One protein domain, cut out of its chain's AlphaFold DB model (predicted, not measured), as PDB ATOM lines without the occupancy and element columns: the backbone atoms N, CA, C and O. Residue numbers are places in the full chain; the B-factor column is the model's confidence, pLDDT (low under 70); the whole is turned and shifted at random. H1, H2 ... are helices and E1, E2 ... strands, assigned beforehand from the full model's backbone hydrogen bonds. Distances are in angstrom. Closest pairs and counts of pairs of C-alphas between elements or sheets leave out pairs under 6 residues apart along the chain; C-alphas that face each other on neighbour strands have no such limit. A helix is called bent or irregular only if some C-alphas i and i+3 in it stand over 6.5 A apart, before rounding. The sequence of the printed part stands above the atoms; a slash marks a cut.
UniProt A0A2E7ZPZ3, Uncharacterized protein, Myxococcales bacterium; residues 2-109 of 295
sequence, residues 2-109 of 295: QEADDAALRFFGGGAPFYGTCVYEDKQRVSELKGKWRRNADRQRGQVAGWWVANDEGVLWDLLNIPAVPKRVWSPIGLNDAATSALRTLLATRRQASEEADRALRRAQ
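Overview. This is residues 2 to 109 of the 295 residues of an uncharacterized protein of Myxococcales bacterium (UniProt A0A2E7ZPZ3). A small three-stranded sheet has two short helices, H2 and H3, over one face, while H1 and the first part of the long helix H4 meet at a steep angle away from the sheet. Residues 96 to 109, of which 96 to 108 belong to H4, stick out from the body as a straight arm that makes much of the length. The printed part has 108 residues with four named helices and three named strands, in the order H1 E1 H2 E2 E3 H3 H4; the sheet order is E1, E3, E2, antiparallel throughout, and the class is mostly helix. The whole is only just compact, close to loose, with a radius of gyration of the C-alphas of 15.4 A, and spans 58 by 33 by 26 A.

Arrangement. H1, residues 2 to 13, is not on the sheet. E1, residues 18 to 22, is an edge strand, antiparallel to the inner strand E3, residues 50 to 54; N 20 and O 52 are 3.1 A apart, within hydrogen-bond range. H2, residues 24 to 32, is irregular, with C-alphas 25 and 28 7.3 A apart; it is on the sheet at a height of 8.3 A. The other edge strand, E2, residues 36 to 39, forms an antiparallel hairpin with E3; N 38 and O 51 are 2.7 A apart. E1, H2 and E2 make a split strand-helix-strand unit, two strands running the same way with E3 between them, and its crossover is right-handed. H3, residues 57 to 64, is on the same face as H2 at a height of 8.9 A, giving two layers, helices on one face of a sheet. H4, residues 81 to 108, touches H1 with residues 82 to 87 alone, at a steep tilt of 57 degrees, the same way; the closest C-alphas, of Ala 4 and Ala 83, are 4.2 A apart. H3 and H4 form a helical hairpin, the closest C-alphas being those of Trp 61 and Leu 91, 6.7 A apart. Every O i to N i+4 pair is within hydrogen-bond range in H1, H3 and H4, and 3 of 5 are in H2.

Along the chain. H1 begins at C-alpha 2, (-2.506, -28.080, -10.588), and is 15.9 A long. E1 is 13.1 A, H2 14.2 A, E2 10.2 A, E3 13.4 A and H3 10.4 A long. H4 is 40.3 A long and ends at C-alpha 108, (2.131, -57.040, 12.549).

Size, cuts and confidence. The C-alphas farthest apart, of Arg 45 and Gln 109, are 58.4 A apart. The printed part has no cut, and H3 to H4 is a long link. Residues 44 to 48 are under 70 in pLDDT.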
ATOM      1  N   GLN A   2      -3.427 -28.493 -11.658       95.00
ATOM      2  CA  GLN A   2      -2.506 -28.080 -10.588       95.00
ATOM      3  C   GLN A   2      -3.061 -27.009  -9.626       95.00
ATOM      4  O   GLN A   2      -2.987 -27.181  -8.420       95.00
ATOM      5  N   GLU A   3      -3.719 -25.957 -10.130       96.81
ATOM      6  CA  GLU A   3      -4.328 -24.926  -9.266       96.81
ATOM      7  C   GLU A   3      -5.452 -25.468  -8.359       96.81
ATOM      8  O   GLU A   3      -5.602 -25.038  -7.216       96.81
ATOM      9  N   ALA A   4      -6.238 -26.434  -8.849       96.94
ATOM     10  CA  ALA A   4      -7.307 -27.058  -8.074       96.94
ATOM     11  C   ALA A   4      -6.740 -27.969  -6.975       96.94
ATOM     12  O   ALA A   4      -7.249 -27.962  -5.854       96.94
ATOM     13  N   ASP A   5      -5.667 -28.698  -7.292       97.00
ATOM     14  CA  ASP A   5      -4.946 -29.540  -6.339       97.00
ATOM     15  C   ASP A   5      -4.284 -28.681  -5.248       97.00
ATOM     16  O   ASP A   5      -4.431 -28.972  -4.062       97.00
ATOM     17  N   ASP A   6      -3.656 -27.562  -5.622       97.62
ATOM     18  CA  ASP A   6      -3.057 -26.609  -4.681       97.62
ATOM     19  C   ASP A   6      -4.109 -25.974  -3.761       97.62
ATOM     20  O   ASP A   6      -3.886 -25.830  -2.557       97.62
ATOM     21  N   ALA A   7      -5.277 -25.606  -4.298       97.62
ATOM     22  CA  ALA A   7      -6.379 -25.070  -3.502       97.62
ATOM     23  C   ALA A   7      -6.926 -26.112  -2.513       97.62
ATOM     24  O   ALA A   7      -7.135 -25.793  -1.339       97.62
ATOM     25  N   ALA A   8      -7.102 -27.362  -2.954       97.31
ATOM     26  CA  ALA A   8      -7.521 -28.468  -2.096       97.31
ATOM     27  C   ALA A   8      -6.500 -28.745  -0.981       97.31
ATOM     28  O   ALA A   8      -6.886 -28.887   0.179       97.31
ATOM     29  N   LEU A   9      -5.204 -28.756  -1.313       97.38
ATOM     30  CA  LEU A   9      -4.112 -28.927  -0.353       97.38
ATOM     31  C   LEU A   9      -4.057 -27.788   0.665       97.38
ATOM     32  O   LEU A   9      -3.894 -28.054   1.853       97.38
ATOM     33  N   ARG A  10      -4.235 -26.532   0.238       97.88
ATOM     34  CA  ARG A  10      -4.296 -25.379   1.154       97.88
ATOM     35  C   ARG A  10      -5.496 -25.461   2.090       97.88
ATOM     36  O   ARG A  10      -5.337 -25.240   3.287       97.88
ATOM     37  N   PHE A  11      -6.676 -25.796   1.564       97.31
ATOM     38  CA  PHE A  11      -7.881 -25.963   2.377       97.31
ATOM     39  C   PHE A  11      -7.699 -27.078   3.410       97.31
ATOM     40  O   PHE A  11      -7.959 -26.883   4.594       97.31
ATOM     41  N   PHE A  12      -7.208 -28.238   2.971       96.19
ATOM     42  CA  PHE A  12      -6.992 -29.385   3.843       96.19
ATOM     43  C   PHE A  12      -5.873 -29.143   4.866       96.19
ATOM     44  O   PHE A  12      -6.016 -29.489   6.037       96.19
ATOM     45  N   GLY A  13      -4.788 -28.485   4.451       96.44
ATOM     46  CA  GLY A  13      -3.653 -28.119   5.297       96.44
ATOM     47  C   GLY A  13      -3.984 -27.096   6.388       96.44
ATOM     48  O   GLY A  13      -3.247 -27.008   7.366       96.44
ATOM     49  N   GLY A  14      -5.107 -26.376   6.272       96.69
ATOM     50  CA  GLY A  14      -5.636 -25.534   7.349       96.69
ATOM     51  C   GLY A  14      -6.059 -26.324   8.596       96.69
ATOM     52  O   GLY A  14      -6.124 -25.754   9.683       96.69
ATOM     53  N   GLY A  15      -6.287 -27.635   8.453       96.12
ATOM     54  CA  GLY A  15      -6.696 -28.519   9.538       96.12
ATOM     55  C   GLY A  15      -8.146 -28.313   9.978       96.12
ATOM     56  O   GLY A  15      -8.873 -27.449   9.487       96.12
ATOM     57  N   ALA A  16      -8.589 -29.150  10.915       95.94
ATOM     58  CA  ALA A  16      -9.915 -29.018  11.498       95.94
ATOM     59  C   ALA A  16     -10.001 -27.778  12.419       95.94
ATOM     60  O   ALA A  16      -9.034 -27.460  13.113       95.94
ATOM     61  N   PRO A  17     -11.172 -27.122  12.515       97.31
ATOM     62  CA  PRO A  17     -12.430 -27.480  11.861       97.31
ATOM     63  C   PRO A  17     -12.508 -27.034  10.391       97.31
ATOM     64  O   PRO A  17     -12.111 -25.926  10.042       97.31
ATOM     65  N   PHE A  18     -13.109 -27.874   9.547       97.31
ATOM     66  CA  PHE A  18     -13.371 -27.561   8.142       97.31
ATOM     67  C   PHE A  18     -14.749 -26.924   7.979       97.31
ATOM     68  O   PHE A  18     -15.711 -27.343   8.627       97.31
ATOM     69  N   TYR A  19     -14.854 -25.952   7.078       96.62
ATOM     70  CA  TYR A  19     -16.081 -25.196   6.846       96.62
ATOM     71  C   TYR A  19     -16.562 -25.338   5.405       96.62
ATOM     72  O   TYR A  19     -15.771 -25.313   4.462       96.62
ATOM     73  N   GLY A  20     -17.876 -25.397   5.230       95.44
ATOM     74  CA  GLY A  20     -18.507 -25.346   3.918       95.44
ATOM     75  C   GLY A  20     -19.930 -24.837   3.982       95.44
ATOM     76  O   GLY A  20     -20.485 -24.613   5.055       95.44
ATOM     77  N   THR A  21     -20.526 -24.636   2.819       94.00
ATOM     78  CA  THR A  21     -21.904 -24.188   2.670       94.00
ATOM     79  C   THR A  21     -22.817 -25.362   2.339       94.00
ATOM     80  O   THR A  21     -22.440 -26.253   1.576       94.00
ATOM     81  N   CYS A  22     -24.033 -25.345   2.882       92.69
ATOM     82  CA  CYS A  22     -25.135 -26.202   2.445       92.69
ATOM     83  C   CYS A  22     -26.467 -25.454   2.562       92.69
ATOM     84  O   CYS A  22     -26.576 -24.431   3.246       92.69
ATOM     85  N   VAL A  23     -27.508 -25.980   1.924       91.81
ATOM     86  CA  VAL A  23     -28.872 -25.458   2.074       91.81
ATOM     87  C   VAL A  23     -29.436 -25.776   3.469       91.81
ATOM     88  O   VAL A  23     -28.953 -26.675   4.163       91.81
ATOM     89  N   TYR A  24     -30.437 -25.018   3.922       89.38
ATOM     90  CA  TYR A  24     -31.016 -25.173   5.265       89.38
ATOM     91  C   TYR A  24     -31.685 -26.538   5.470       89.38
ATOM     92  O   TYR A  24     -31.604 -27.111   6.556       89.38
ATOM     93  N   GLU A  25     -32.294 -27.082   4.418       91.31
ATOM     94  CA  GLU A  25     -32.983 -28.376   4.404       91.31
ATOM     95  C   GLU A  25     -32.051 -29.541   4.764       91.31
ATOM     96  O   GLU A  25     -32.510 -30.590   5.208       91.31
ATOM     97  N   ASP A  26     -30.740 -29.355   4.610       92.38
ATOM     98  CA  ASP A  26     -29.730 -30.363   4.908       92.38
ATOM     99  C   ASP A  26     -29.163 -30.267   6.340       92.38
ATOM    100  O   ASP A  26     -28.337 -31.091   6.736       92.38
ATOM    101  N   LYS A  27     -29.627 -29.317   7.166       93.94
ATOM    102  CA  LYS A  27     -29.172 -29.141   8.561       93.94
ATOM    103  C   LYS A  27     -29.229 -30.436   9.381       93.94
ATOM    104  O   LYS A  27     -28.339 -30.694  10.196       93.94
ATOM    105  N   GLN A  28     -30.287 -31.227   9.200       95.38
ATOM    106  CA  GLN A  28     -30.458 -32.481   9.930       95.38
ATOM    107  C   GLN A  28     -29.384 -33.503   9.534       95.38
ATOM    108  O   GLN A  28     -28.747 -34.068  10.416       95.38
ATOM    109  N   ARG A  29     -29.086 -33.632   8.234       95.38
ATOM    110  CA  ARG A  29     -28.032 -34.521   7.719       95.38
ATOM    111  C   ARG A  29     -26.647 -34.144   8.235       95.38
ATOM    112  O   ARG A  29     -25.887 -35.017   8.632       95.38
ATOM    113  N   VAL A  30     -26.340 -32.843   8.309       96.19
ATOM    114  CA  VAL A  30     -25.089 -32.368   8.933       96.19
ATOM    115  C   VAL A  30     -24.970 -32.881  10.367       96.19
ATOM    116  O   VAL A  30     -23.900 -33.317  10.777       96.19
ATOM    117  N   SER A  31     -26.072 -32.843  11.118       96.38
ATOM    118  CA  SER A  31     -26.099 -33.263  12.522       96.38
ATOM    119  C   SER A  31     -26.006 -34.788  12.675       96.38
ATOM    120  O   SER A  31     -25.318 -35.263  13.574       96.38
ATOM    121  N   GLU A  32     -26.650 -35.555  11.786       97.12
ATOM    122  CA  GLU A  32     -26.569 -37.027  11.732       97.12
ATOM    123  C   GLU A  32     -25.130 -37.509  11.500       97.12
ATOM    124  O   GLU A  32     -24.679 -38.455  12.144       97.12
ATOM    125  N   LEU A  33     -24.372 -36.791  10.666       97.06
ATOM    126  CA  LEU A  33     -22.951 -37.037  10.416       97.06
ATOM    127  C   LEU A  33     -22.025 -36.412  11.474       97.06
ATOM    128  O   LEU A  33     -20.833 -36.269  11.237       97.06
ATOM    129  N   LYS A  34     -22.546 -36.011  12.642       97.81
ATOM    130  CA  LYS A  34     -21.788 -35.374  13.742       97.81
ATOM    131  C   LYS A  34     -21.122 -34.033  13.384       97.81
ATOM    132  O   LYS A  34     -20.323 -33.507  14.165       97.81
ATOM    133  N   GLY A  35     -21.470 -33.438  12.248       97.12
ATOM    134  CA  GLY A  35     -21.121 -32.064  11.911       97.12
ATOM    135  C   GLY A  35     -21.943 -31.055  12.720       97.12
ATOM    136  O   GLY A  35     -22.972 -31.374  13.319       97.12
ATOM    137  N   LYS A  36     -21.507 -29.792  12.733       97.38
ATOM    138  CA  LYS A  36     -22.278 -28.684  13.320       97.38
ATOM    139  C   LYS A  36     -22.786 -27.776  12.216       97.38
ATOM    140  O   LYS A  36     -21.998 -27.235  11.451       97.38
ATOM    141  N   TRP A  37     -24.093 -27.554  12.166       96.50
ATOM    142  CA  TRP A  37     -24.672 -26.555  11.272       96.50
ATOM    143  C   TRP A  37     -24.773 -25.196  11.972       96.50
ATOM    144  O   TRP A  37     -25.220 -25.095  13.121       96.50
ATOM    145  N   ARG A  38     -24.383 -24.132  11.278       95.12
ATOM    146  CA  ARG A  38     -24.463 -22.740  11.717       95.12
ATOM    147  C   ARG A  38     -25.262 -21.935  10.704       95.12
ATOM    148  O   ARG A  38     -25.164 -22.128   9.497       95.12
ATOM    149  N   ARG A  39     -26.060 -21.001  11.211       92.31
ATOM    150  CA  ARG A  39     -26.764 -20.044  10.361       92.31
ATOM    151  C   ARG A  39     -25.735 -19.063   9.803       92.31
ATOM    152  O   ARG A  39     -24.976 -18.502  10.586       92.31
ATOM    153  N   ASN A  40     -25.728 -18.861   8.488       86.81
ATOM    154  CA  ASN A  40     -24.896 -17.835   7.869       86.81
ATOM    155  C   ASN A  40     -25.373 -16.450   8.345       86.81
ATOM    156  O   ASN A  40     -26.564 -16.133   8.226       86.81
ATOM    157  N   ALA A  41     -24.464 -15.676   8.943       82.25
ATOM    158  CA  ALA A  41     -24.743 -14.329   9.432       82.25
ATOM    159  C   ALA A  41     -24.907 -13.337   8.270       82.25
ATOM    160  O   ALA A  41     -25.773 -12.463   8.334       82.25
ATOM    161  N   ASP A  42     -24.181 -13.555   7.171       76.06
ATOM    162  CA  ASP A  42     -24.134 -12.692   5.987       76.06
ATOM    163  C   ASP A  42     -25.315 -12.935   5.044       76.06
ATOM    164  O   ASP A  42     -25.168 -13.002   3.824       76.06
ATOM    165  N   ARG A  43     -26.522 -13.096   5.601       71.00
ATOM    166  CA  ARG A  43     -27.762 -13.255   4.835       71.00
ATOM    167  C   ARG A  43     -27.989 -12.033   3.936       71.00
ATOM    168  O   ARG A  43     -28.731 -11.117   4.291       71.00
ATOM    169  N   GLN A  44     -27.442 -12.052   2.726       68.50
ATOM    170  CA  GLN A  44     -28.001 -11.268   1.639       68.50
ATOM    171  C   GLN A  44     -29.395 -11.832   1.348       68.50
ATOM    172  O   GLN A  44     -29.592 -13.051   1.272       68.50
ATOM    173  N   ARG A  45     -30.397 -10.945   1.306       54.72
ATOM    174  CA  ARG A  45     -31.820 -11.296   1.182       54.72
ATOM    175  C   ARG A  45     -32.021 -12.259   0.004       54.72
ATOM    176  O   ARG A  45     -31.932 -11.845  -1.142       54.72
ATOM    177  N   GLY A  46     -32.294 -13.532   0.301       69.12
ATOM    178  CA  GLY A  46     -32.608 -14.560  -0.700       69.12
ATOM    179  C   GLY A  46     -31.729 -15.813  -0.661       69.12
ATOM    180  O   GLY A  46     -32.191 -16.865  -1.092       69.12
ATOM    181  N   GLN A  47     -30.520 -15.768  -0.088       67.81
ATOM    182  CA  GLN A  47     -29.705 -16.978   0.091       67.81
ATOM    183  C   GLN A  47     -29.986 -17.645   1.445       67.81
ATOM    184  O   GLN A  47     -29.719 -17.099   2.516       67.81
ATOM    185  N   VAL A  48     -30.541 -18.862   1.398       66.12
ATOM    186  CA  VAL A  48     -30.875 -19.687   2.579       66.12
ATOM    187  C   VAL A  48     -29.707 -20.602   2.992       66.12
ATOM    188  O   VAL A  48     -29.876 -21.492   3.824       66.12
ATOM    189  N   ALA A  49     -28.512 -20.406   2.431       79.56
ATOM    190  CA  ALA A  49     -27.364 -21.245   2.749       79.56
ATOM    191  C   ALA A  49     -26.914 -21.031   4.204       79.56
ATOM    192  O   ALA A  49     -26.737 -19.899   4.656       79.56
ATOM    193  N   GLY A  50     -26.751 -22.125   4.944       91.12
ATOM    194  CA  GLY A  50     -26.017 -22.152   6.206       91.12
ATOM    195  C   GLY A  50     -24.607 -22.688   6.003       91.12
ATOM    196  O   GLY A  50     -24.234 -23.090   4.900       91.12
ATOM    197  N   TRP A  51     -23.833 -22.706   7.080       94.88
ATOM    198  CA  TRP A  51     -22.507 -23.308   7.097       94.88
ATOM    199  C   TRP A  51     -22.548 -24.638   7.831       94.88
ATOM    200  O   TRP A  51     -23.122 -24.732   8.915       94.88
ATOM    201  N   TRP A  52     -21.925 -25.661   7.270       96.44
ATOM    202  CA  TRP A  52     -21.566 -26.856   8.018       96.44
ATOM    203  C   TRP A  52     -20.130 -26.729   8.523       96.44
ATOM    204  O   TRP A  52     -19.294 -26.055   7.922       96.44
ATOM    205  N   VAL A  53     -19.869 -27.370   9.658       97.44
ATOM    206  CA  VAL A  53     -18.564 -27.429  10.312       97.44
ATOM    207  C   VAL A  53     -18.242 -28.890  10.602       97.44
ATOM    208  O   VAL A  53     -18.973 -29.540  11.357       97.44
ATOM    209  N   ALA A  54     -17.158 -29.394  10.021       97.94
ATOM    210  CA  ALA A  54     -16.622 -30.725  10.287       97.94
ATOM    211  C   ALA A  54     -15.449 -30.615  11.271       97.94
ATOM    212  O   ALA A  54     -14.485 -29.903  11.004       97.94
ATOM    213  N   ASN A  55     -15.534 -31.290  12.422       97.75
ATOM    214  CA  ASN A  55     -14.489 -31.213  13.457       97.75
ATOM    215  C   ASN A  55     -13.340 -32.207  13.225       97.75
ATOM    216  O   ASN A  55     -12.341 -32.153  13.935       97.75
ATOM    217  N   ASP A  56     -13.487 -33.107  12.258       97.75
ATOM    218  CA  ASP A  56     -12.495 -34.103  11.883       97.75
ATOM    219  C   ASP A  56     -12.633 -34.452  10.394       97.75
ATOM    220  O   ASP A  56     -13.594 -34.065   9.719       97.75
ATOM    221  N   GLU A  57     -11.633 -35.159   9.875       96.88
ATOM    222  CA  GLU A  57     -11.535 -35.521   8.459       96.88
ATOM    223  C   GLU A  57     -12.579 -36.554   8.028       96.88
ATOM    224  O   GLU A  57     -13.011 -36.535   6.877       96.88
ATOM    225  N   GLY A  58     -13.013 -37.429   8.942       96.94
ATOM    226  CA  GLY A  58     -14.055 -38.415   8.666       96.94
ATOM    227  C   GLY A  58     -15.392 -37.730   8.403       96.94
ATOM    228  O   GLY A  58     -16.031 -37.985   7.387       96.94
ATOM    229  N   VAL A  59     -15.758 -36.769   9.254       97.38
ATOM    230  CA  VAL A  59     -16.968 -35.956   9.067       97.38
ATOM    231  C   VAL A  59     -16.890 -35.127   7.781       97.38
ATOM    232  O   VAL A  59     -17.884 -35.027   7.065       97.38
ATOM    233  N   LEU A  60     -15.724 -34.556   7.448       97.50
ATOM    234  CA  LEU A  60     -15.532 -33.844   6.176       97.50
ATOM    235  C   LEU A  60     -15.772 -34.774   4.978       97.50
ATOM    236  O   LEU A  60     -16.493 -34.406   4.050       97.50
ATOM    237  N   TRP A  61     -15.186 -35.973   5.005       97.12
ATOM    238  CA  TRP A  61     -15.372 -36.983   3.967       97.12
ATOM    239  C   TRP A  61     -16.842 -37.366   3.801       97.12
ATOM    240  O   TRP A  61     -17.350 -37.372   2.678       97.12
ATOM    241  N   ASP A  62     -17.537 -37.647   4.901       96.81
ATOM    242  CA  ASP A  62     -18.935 -38.065   4.860       96.81
ATOM    243  C   ASP A  62     -19.835 -36.948   4.308       96.81
ATOM    244  O   ASP A  62     -20.683 -37.210   3.457       96.81
ATOM    245  N   LEU A  63     -19.602 -35.690   4.708       95.88
ATOM    246  CA  LEU A  63     -20.338 -34.528   4.191       95.88
ATOM    247  C   LEU A  63     -20.107 -34.316   2.688       95.88
ATOM    248  O   LEU A  63     -21.053 -34.035   1.952       95.88
ATOM    249  N   LEU A  64     -18.867 -34.471   2.216       95.38
ATOM    250  CA  LEU A  64     -18.531 -34.312   0.799       95.38
ATOM    251  C   LEU A  64     -19.077 -35.435  -0.085       95.38
ATOM    252  O   LEU A  64     -19.211 -35.216  -1.290       95.38
ATOM    253  N   ASN A  65     -19.386 -36.604   0.475       95.12
ATOM    254  CA  ASN A  65     -19.936 -37.750  -0.254       95.12
ATOM    255  C   ASN A  65     -21.457 -37.888  -0.135       95.12
ATOM    256  O   ASN A  65     -22.024 -38.862  -0.635       95.12
ATOM    257  N   ILE A  66     -22.146 -36.913   0.467       92.88
ATOM    258  CA  ILE A  66     -23.605 -36.853   0.384       92.88
ATOM    259  C   ILE A  66     -23.986 -36.733  -1.101       92.88
ATOM    260  O   ILE A  66     -23.504 -35.818  -1.778       92.88
ATOM    261  N   PRO A  67     -24.842 -37.627  -1.634       89.25
ATOM    262  CA  PRO A  67     -25.234 -37.581  -3.034       89.25
ATOM    263  C   PRO A  67     -25.856 -36.221  -3.351       89.25
ATOM    264  O   PRO A  67     -26.800 -35.778  -2.688       89.25
ATOM    265  N   ALA A  68     -25.302 -35.553  -4.366       79.75
ATOM    266  CA  ALA A  68     -25.794 -34.263  -4.816       79.75
ATOM    267  C   ALA A  68     -27.232 -34.433  -5.320       79.75
ATOM    268  O   ALA A  68     -27.488 -35.053  -6.350       79.75
ATOM    269  N   VAL A  69     -28.189 -33.888  -4.574       81.94
ATOM    270  CA  VAL A  69     -29.557 -33.725  -5.064       81.94
ATOM    271  C   VAL A  69     -29.530 -32.531  -6.024       81.94
ATOM    272  O   VAL A  69     -28.880 -31.534  -5.698       81.94
ATOM    273  N   PRO A  70     -30.207 -32.565  -7.185       78.12
ATOM    274  CA  PRO A  70     -30.267 -31.409  -8.077       78.12
ATOM    275  C   PRO A  70     -30.673 -30.150  -7.292       78.12
ATOM    276  O   PRO A  70     -31.690 -30.154  -6.601       78.12
ATOM    277  N   LYS A  71     -29.855 -29.088  -7.397       75.44
ATOM    278  CA  LYS A  71     -29.924 -27.805  -6.648       75.44
ATOM    279  C   LYS A  71     -29.345 -27.789  -5.222       75.44
ATOM    280  O   LYS A  71     -29.374 -26.736  -4.589       75.44
ATOM    281  N   ARG A  72     -28.798 -28.894  -4.706       78.81
ATOM    282  CA  ARG A  72     -28.099 -28.933  -3.411       78.81
ATOM    283  C   ARG A  72     -26.602 -29.054  -3.645       78.81
ATOM    284  O   ARG A  72     -26.111 -30.118  -4.009       78.81
ATOM    285  N   VAL A  73     -25.893 -27.950  -3.445       80.56
ATOM    286  CA  VAL A  73     -24.437 -27.914  -3.571       80.56
ATOM    287  C   VAL A  73     -23.828 -27.945  -2.173       80.56
ATOM    288  O   VAL A  73     -24.122 -27.090  -1.336       80.56
ATOM    289  N   TRP A  74     -23.009 -28.963  -1.928       90.00
ATOM    290  CA  TRP A  74     -22.180 -29.098  -0.737       90.00
ATOM    291  C   TRP A  74     -20.764 -28.681  -1.112       90.00
ATOM    292  O   TRP A  74     -20.019 -29.475  -1.684       90.00
ATOM    293  N   SER A  75     -20.414 -27.431  -0.821       92.94
ATOM    294  CA  SER A  75     -19.119 -26.863  -1.212       92.94
ATOM    295  C   SER A  75     -18.343 -26.412   0.016       92.94
ATOM    296  O   SER A  75     -18.881 -25.644   0.817       92.94
ATOM    297  N   PRO A  76     -17.087 -26.845   0.183       96.12
ATOM    298  CA  PRO A  76     -16.163 -26.212   1.113       96.12
ATOM    299  C   PRO A  76     -16.036 -24.711   0.825       96.12
ATOM    300  O   PRO A  76     -16.047 -24.289  -0.333       96.12
ATOM    301  N   ILE A  77     -15.926 -23.893   1.872       94.81
ATOM    302  CA  ILE A  77     -15.791 -22.442   1.701       94.81
ATOM    303  C   ILE A  77     -14.480 -22.156   0.962       94.81
ATOM    304  O   ILE A  77     -13.421 -22.636   1.356       94.81
ATOM    305  N   GLY A  78     -14.558 -21.349  -0.098       93.50
ATOM    306  CA  GLY A  78     -13.390 -20.919  -0.868       93.50
ATOM    307  C   GLY A  78     -12.882 -21.930  -1.899       93.50
ATOM    308  O   GLY A  78     -11.885 -21.645  -2.555       93.50
ATOM    309  N   LEU A  79     -13.555 -23.074  -2.083       96.44
ATOM    310  CA  LEU A  79     -13.222 -24.034  -3.136       96.44
ATOM    311  C   LEU A  79     -14.248 -23.998  -4.270       96.44
ATOM    312  O   LEU A  79     -15.455 -23.950  -4.042       96.44
ATOM    313  N   ASN A  80     -13.754 -24.055  -5.507       95.19
ATOM    314  CA  ASN A  80     -14.583 -24.309  -6.684       95.19
ATOM    315  C   ASN A  80     -14.846 -25.822  -6.851       95.19
ATOM    316  O   ASN A  80     -14.306 -26.648  -6.109       95.19
ATOM    317  N   ASP A  81     -15.665 -26.207  -7.830       93.88
ATOM    318  CA  ASP A  81     -16.040 -27.615  -8.049       93.88
ATOM    319  C   ASP A  81     -14.839 -28.507  -8.405       93.88
ATOM    320  O   ASP A  81     -14.760 -29.661  -7.972       93.88
ATOM    321  N   ALA A  82     -13.868 -27.962  -9.146       95.81
ATOM    322  CA  ALA A  82     -12.641 -28.670  -9.501       95.81
ATOM    323  C   ALA A  82     -11.781 -28.956  -8.258       95.81
ATOM    324  O   ALA A  82     -11.371 -30.095  -8.048       95.81
ATOM    325  N   ALA A  83     -11.573 -27.961  -7.392       96.56
ATOM    326  CA  ALA A  83     -10.829 -28.109  -6.143       96.56
ATOM    327  C   ALA A  83     -11.584 -28.969  -5.119       96.56
ATOM    328  O   ALA A  83     -10.976 -29.737  -4.382       96.56
ATOM    329  N   THR A  84     -12.917 -28.915  -5.108       95.75
ATOM    330  CA  THR A  84     -13.746 -29.814  -4.288       95.75
ATOM    331  C   THR A  84     -13.588 -31.267  -4.739       95.75
ATOM    332  O   THR A  84     -13.483 -32.172  -3.911       95.75
ATOM    333  N   SER A  85     -13.517 -31.503  -6.050       95.38
ATOM    334  CA  SER A  85     -13.253 -32.832  -6.610       95.38
ATOM    335  C   SER A  85     -11.837 -33.313  -6.278       95.38
ATOM    336  O   SER A  85     -11.676 -34.451  -5.844       95.38
ATOM    337  N   ALA A  86     -10.829 -32.441  -6.386       96.81
ATOM    338  CA  ALA A  86      -9.459 -32.737  -5.965       96.81
ATOM    339  C   ALA A  86      -9.373 -33.071  -4.463       96.81
ATOM    340  O   ALA A  86      -8.744 -34.057  -4.078       96.81
ATOM    341  N   LEU A  87     -10.087 -32.322  -3.613       97.12
ATOM    342  CA  LEU A  87     -10.177 -32.581  -2.174       97.12
ATOM    343  C   LEU A  87     -10.788 -33.959  -1.876       97.12
ATOM    344  O   LEU A  87     -10.290 -34.667  -1.001       97.12
ATOM    345  N   ARG A  88     -11.829 -34.374  -2.615       96.75
ATOM    346  CA  ARG A  88     -12.384 -35.735  -2.502       96.75
ATOM    347  C   ARG A  88     -11.328 -36.786  -2.847       96.75
ATOM    348  O   ARG A  88     -11.138 -37.715  -2.071       96.75
ATOM    349  N   THR A  89     -10.606 -36.634  -3.954       97.12
ATOM    350  CA  THR A  89      -9.541 -37.581  -4.325       97.12
ATOM    351  C   THR A  89      -8.474 -37.681  -3.232       97.12
ATOM    352  O   THR A  89      -8.122 -38.784  -2.822       97.12
ATOM    353  N   LEU A  90      -8.028 -36.544  -2.687       97.25
ATOM    354  CA  LEU A  90      -7.040 -36.493  -1.607       97.25
ATOM    355  C   LEU A  90      -7.514 -37.243  -0.353       97.25
ATOM    356  O   LEU A  90      -6.784 -38.075   0.191       97.25
ATOM    357  N   LEU A  91      -8.742 -36.974   0.099       96.94
ATOM    358  CA  LEU A  91      -9.324 -37.638   1.266       96.94
ATOM    359  C   LEU A  91      -9.479 -39.149   1.048       96.94
ATOM    360  O   LEU A  91      -9.196 -39.927   1.960       96.94
ATOM    361  N   ALA A  92      -9.871 -39.571  -0.160       97.00
ATOM    362  CA  ALA A  92      -9.983 -40.982  -0.519       97.00
ATOM    363  C   ALA A  92      -8.627 -41.697  -0.410       97.00
ATOM    364  O   ALA A  92      -8.526 -42.732   0.251       97.00
ATOM    365  N   THR A  93      -7.571 -41.113  -0.991       97.06
ATOM    366  CA  THR A  93      -6.207 -41.658  -0.926       97.06
ATOM    367  C   THR A  93      -5.715 -41.764   0.514       97.06
ATOM    368  O   THR A  93      -5.177 -42.799   0.912       97.06
ATOM    369  N   ARG A  94      -5.930 -40.728   1.333       96.75
ATOM    370  CA  ARG A  94      -5.490 -40.739   2.734       96.75
ATOM    371  C   ARG A  94      -6.245 -41.774   3.569       96.75
ATOM    372  O   ARG A  94      -5.633 -42.459   4.387       96.75
ATOM    373  N   ARG A  95      -7.554 -41.921   3.352       95.88
ATOM    374  CA  ARG A  95      -8.363 -42.943   4.027       95.88
ATOM    375  C   ARG A  95      -7.891 -44.350   3.666       95.88
ATOM    376  O   ARG A  95      -7.687 -45.156   4.569       95.88
ATOM    377  N   GLN A  96      -7.634 -44.614   2.386       96.44
ATOM    378  CA  GLN A  96      -7.081 -45.894   1.946       96.44
ATOM    379  C   GLN A  96      -5.721 -46.177   2.605       96.44
ATOM    380  O   GLN A  96      -5.515 -47.272   3.124       96.44
ATOM    381  N   ALA A  97      -4.824 -45.185   2.655       96.19
ATOM    382  CA  ALA A  97      -3.530 -45.322   3.321       96.19
ATOM    383  C   ALA A  97      -3.676 -45.616   4.827       96.19
ATOM    384  O   ALA A  97      -2.965 -46.466   5.361       96.19
ATOM    385  N   SER A  98      -4.631 -44.973   5.511       94.81
ATOM    386  CA  SER A  98      -4.938 -45.255   6.920       94.81
ATOM    387  C   SER A  98      -5.472 -46.676   7.118       94.81
ATOM    388  O   SER A  98      -5.027 -47.383   8.014       94.81
ATOM    389  N   GLU A  99      -6.393 -47.130   6.266       95.38
ATOM    390  CA  GLU A  99      -6.950 -48.486   6.330       95.38
ATOM    391  C   GLU A  99      -5.898 -49.560   5.999       95.38
ATOM    392  O   GLU A  99      -5.936 -50.674   6.525       95.38
ATOM    393  N   GLU A 100      -4.948 -49.262   5.112       96.81
ATOM    394  CA  GLU A 100      -3.785 -50.112   4.844       96.81
ATOM    395  C   GLU A 100      -2.825 -50.155   6.033       96.81
ATOM    396  O   GLU A 100      -2.398 -51.248   6.410       96.81
ATOM    397  N   ALA A 101      -2.551 -49.015   6.671       95.44
ATOM    398  CA  ALA A 101      -1.742 -48.942   7.883       95.44
ATOM    399  C   ALA A 101      -2.383 -49.723   9.044       95.44
ATOM    400  O   ALA A 101      -1.704 -50.517   9.691       95.44
ATOM    401  N   ASP A 102      -3.697 -49.600   9.250       93.50
ATOM    402  CA  ASP A 102      -4.433 -50.366  10.262       93.50
ATOM    403  C   ASP A 102      -4.409 -51.868   9.965       93.50
ATOM    404  O   ASP A 102      -4.216 -52.694  10.863       93.50
ATOM    405  N   ARG A 103      -4.571 -52.258   8.694       94.38
ATOM    406  CA  ARG A 103      -4.435 -53.661   8.274       94.38
ATOM    407  C   ARG A 103      -3.015 -54.174   8.486       94.38
ATOM    408  O   ARG A 103      -2.855 -55.308   8.933       94.38
ATOM    409  N   ALA A 104      -2.000 -53.368   8.190       94.06
ATOM    410  CA  ALA A 104      -0.604 -53.707   8.428       94.06
ATOM    411  C   ALA A 104      -0.322 -53.854   9.928       94.06
ATOM    412  O   ALA A 104       0.277 -54.847  10.326       94.06
ATOM    413  N   LEU A 105      -0.842 -52.955  10.768       91.38
ATOM    414  CA  LEU A 105      -0.720 -53.030  12.221       91.38
ATOM    415  C   LEU A 105      -1.395 -54.287  12.781       91.38
ATOM    416  O   LEU A 105      -0.787 -55.008  13.567       91.38
ATOM    417  N   ARG A 106      -2.610 -54.616  12.323       88.12
ATOM    418  CA  ARG A 106      -3.309 -55.859  12.703       88.12
ATOM    419  C   ARG A 106      -2.570 -57.121  12.253       88.12
ATOM    420  O   ARG A 106      -2.665 -58.144  12.920       88.12
ATOM    421  N   ARG A 107      -1.856 -57.072  11.123       89.00
ATOM    422  CA  ARG A 107      -1.002 -58.176  10.647       89.00
ATOM    423  C   ARG A 107       0.308 -58.273  11.428       89.00
ATOM    424  O   ARG A 107       0.790 -59.378  11.644       89.00
ATOM    425  N   ALA A 108       0.878 -57.133  11.813       87.19
ATOM    426  CA  ALA A 108       2.131 -57.040  12.549       87.19
ATOM    427  C   ALA A 108       1.960 -57.380  14.033       87.19
ATOM    428  O   ALA A 108       2.901 -57.882  14.639       87.19
ATOM    429  N   GLN A 109       0.776 -57.149  14.614       80.38
ATOM    430  CA  GLN A 109       0.458 -57.635  15.951       80.38
ATOM    431  C   GLN A 109       0.517 -59.167  15.944       80.38
ATOM    432  O   GLN A 109      -0.298 -59.818  15.282       80.38
TER     433      GLN A 109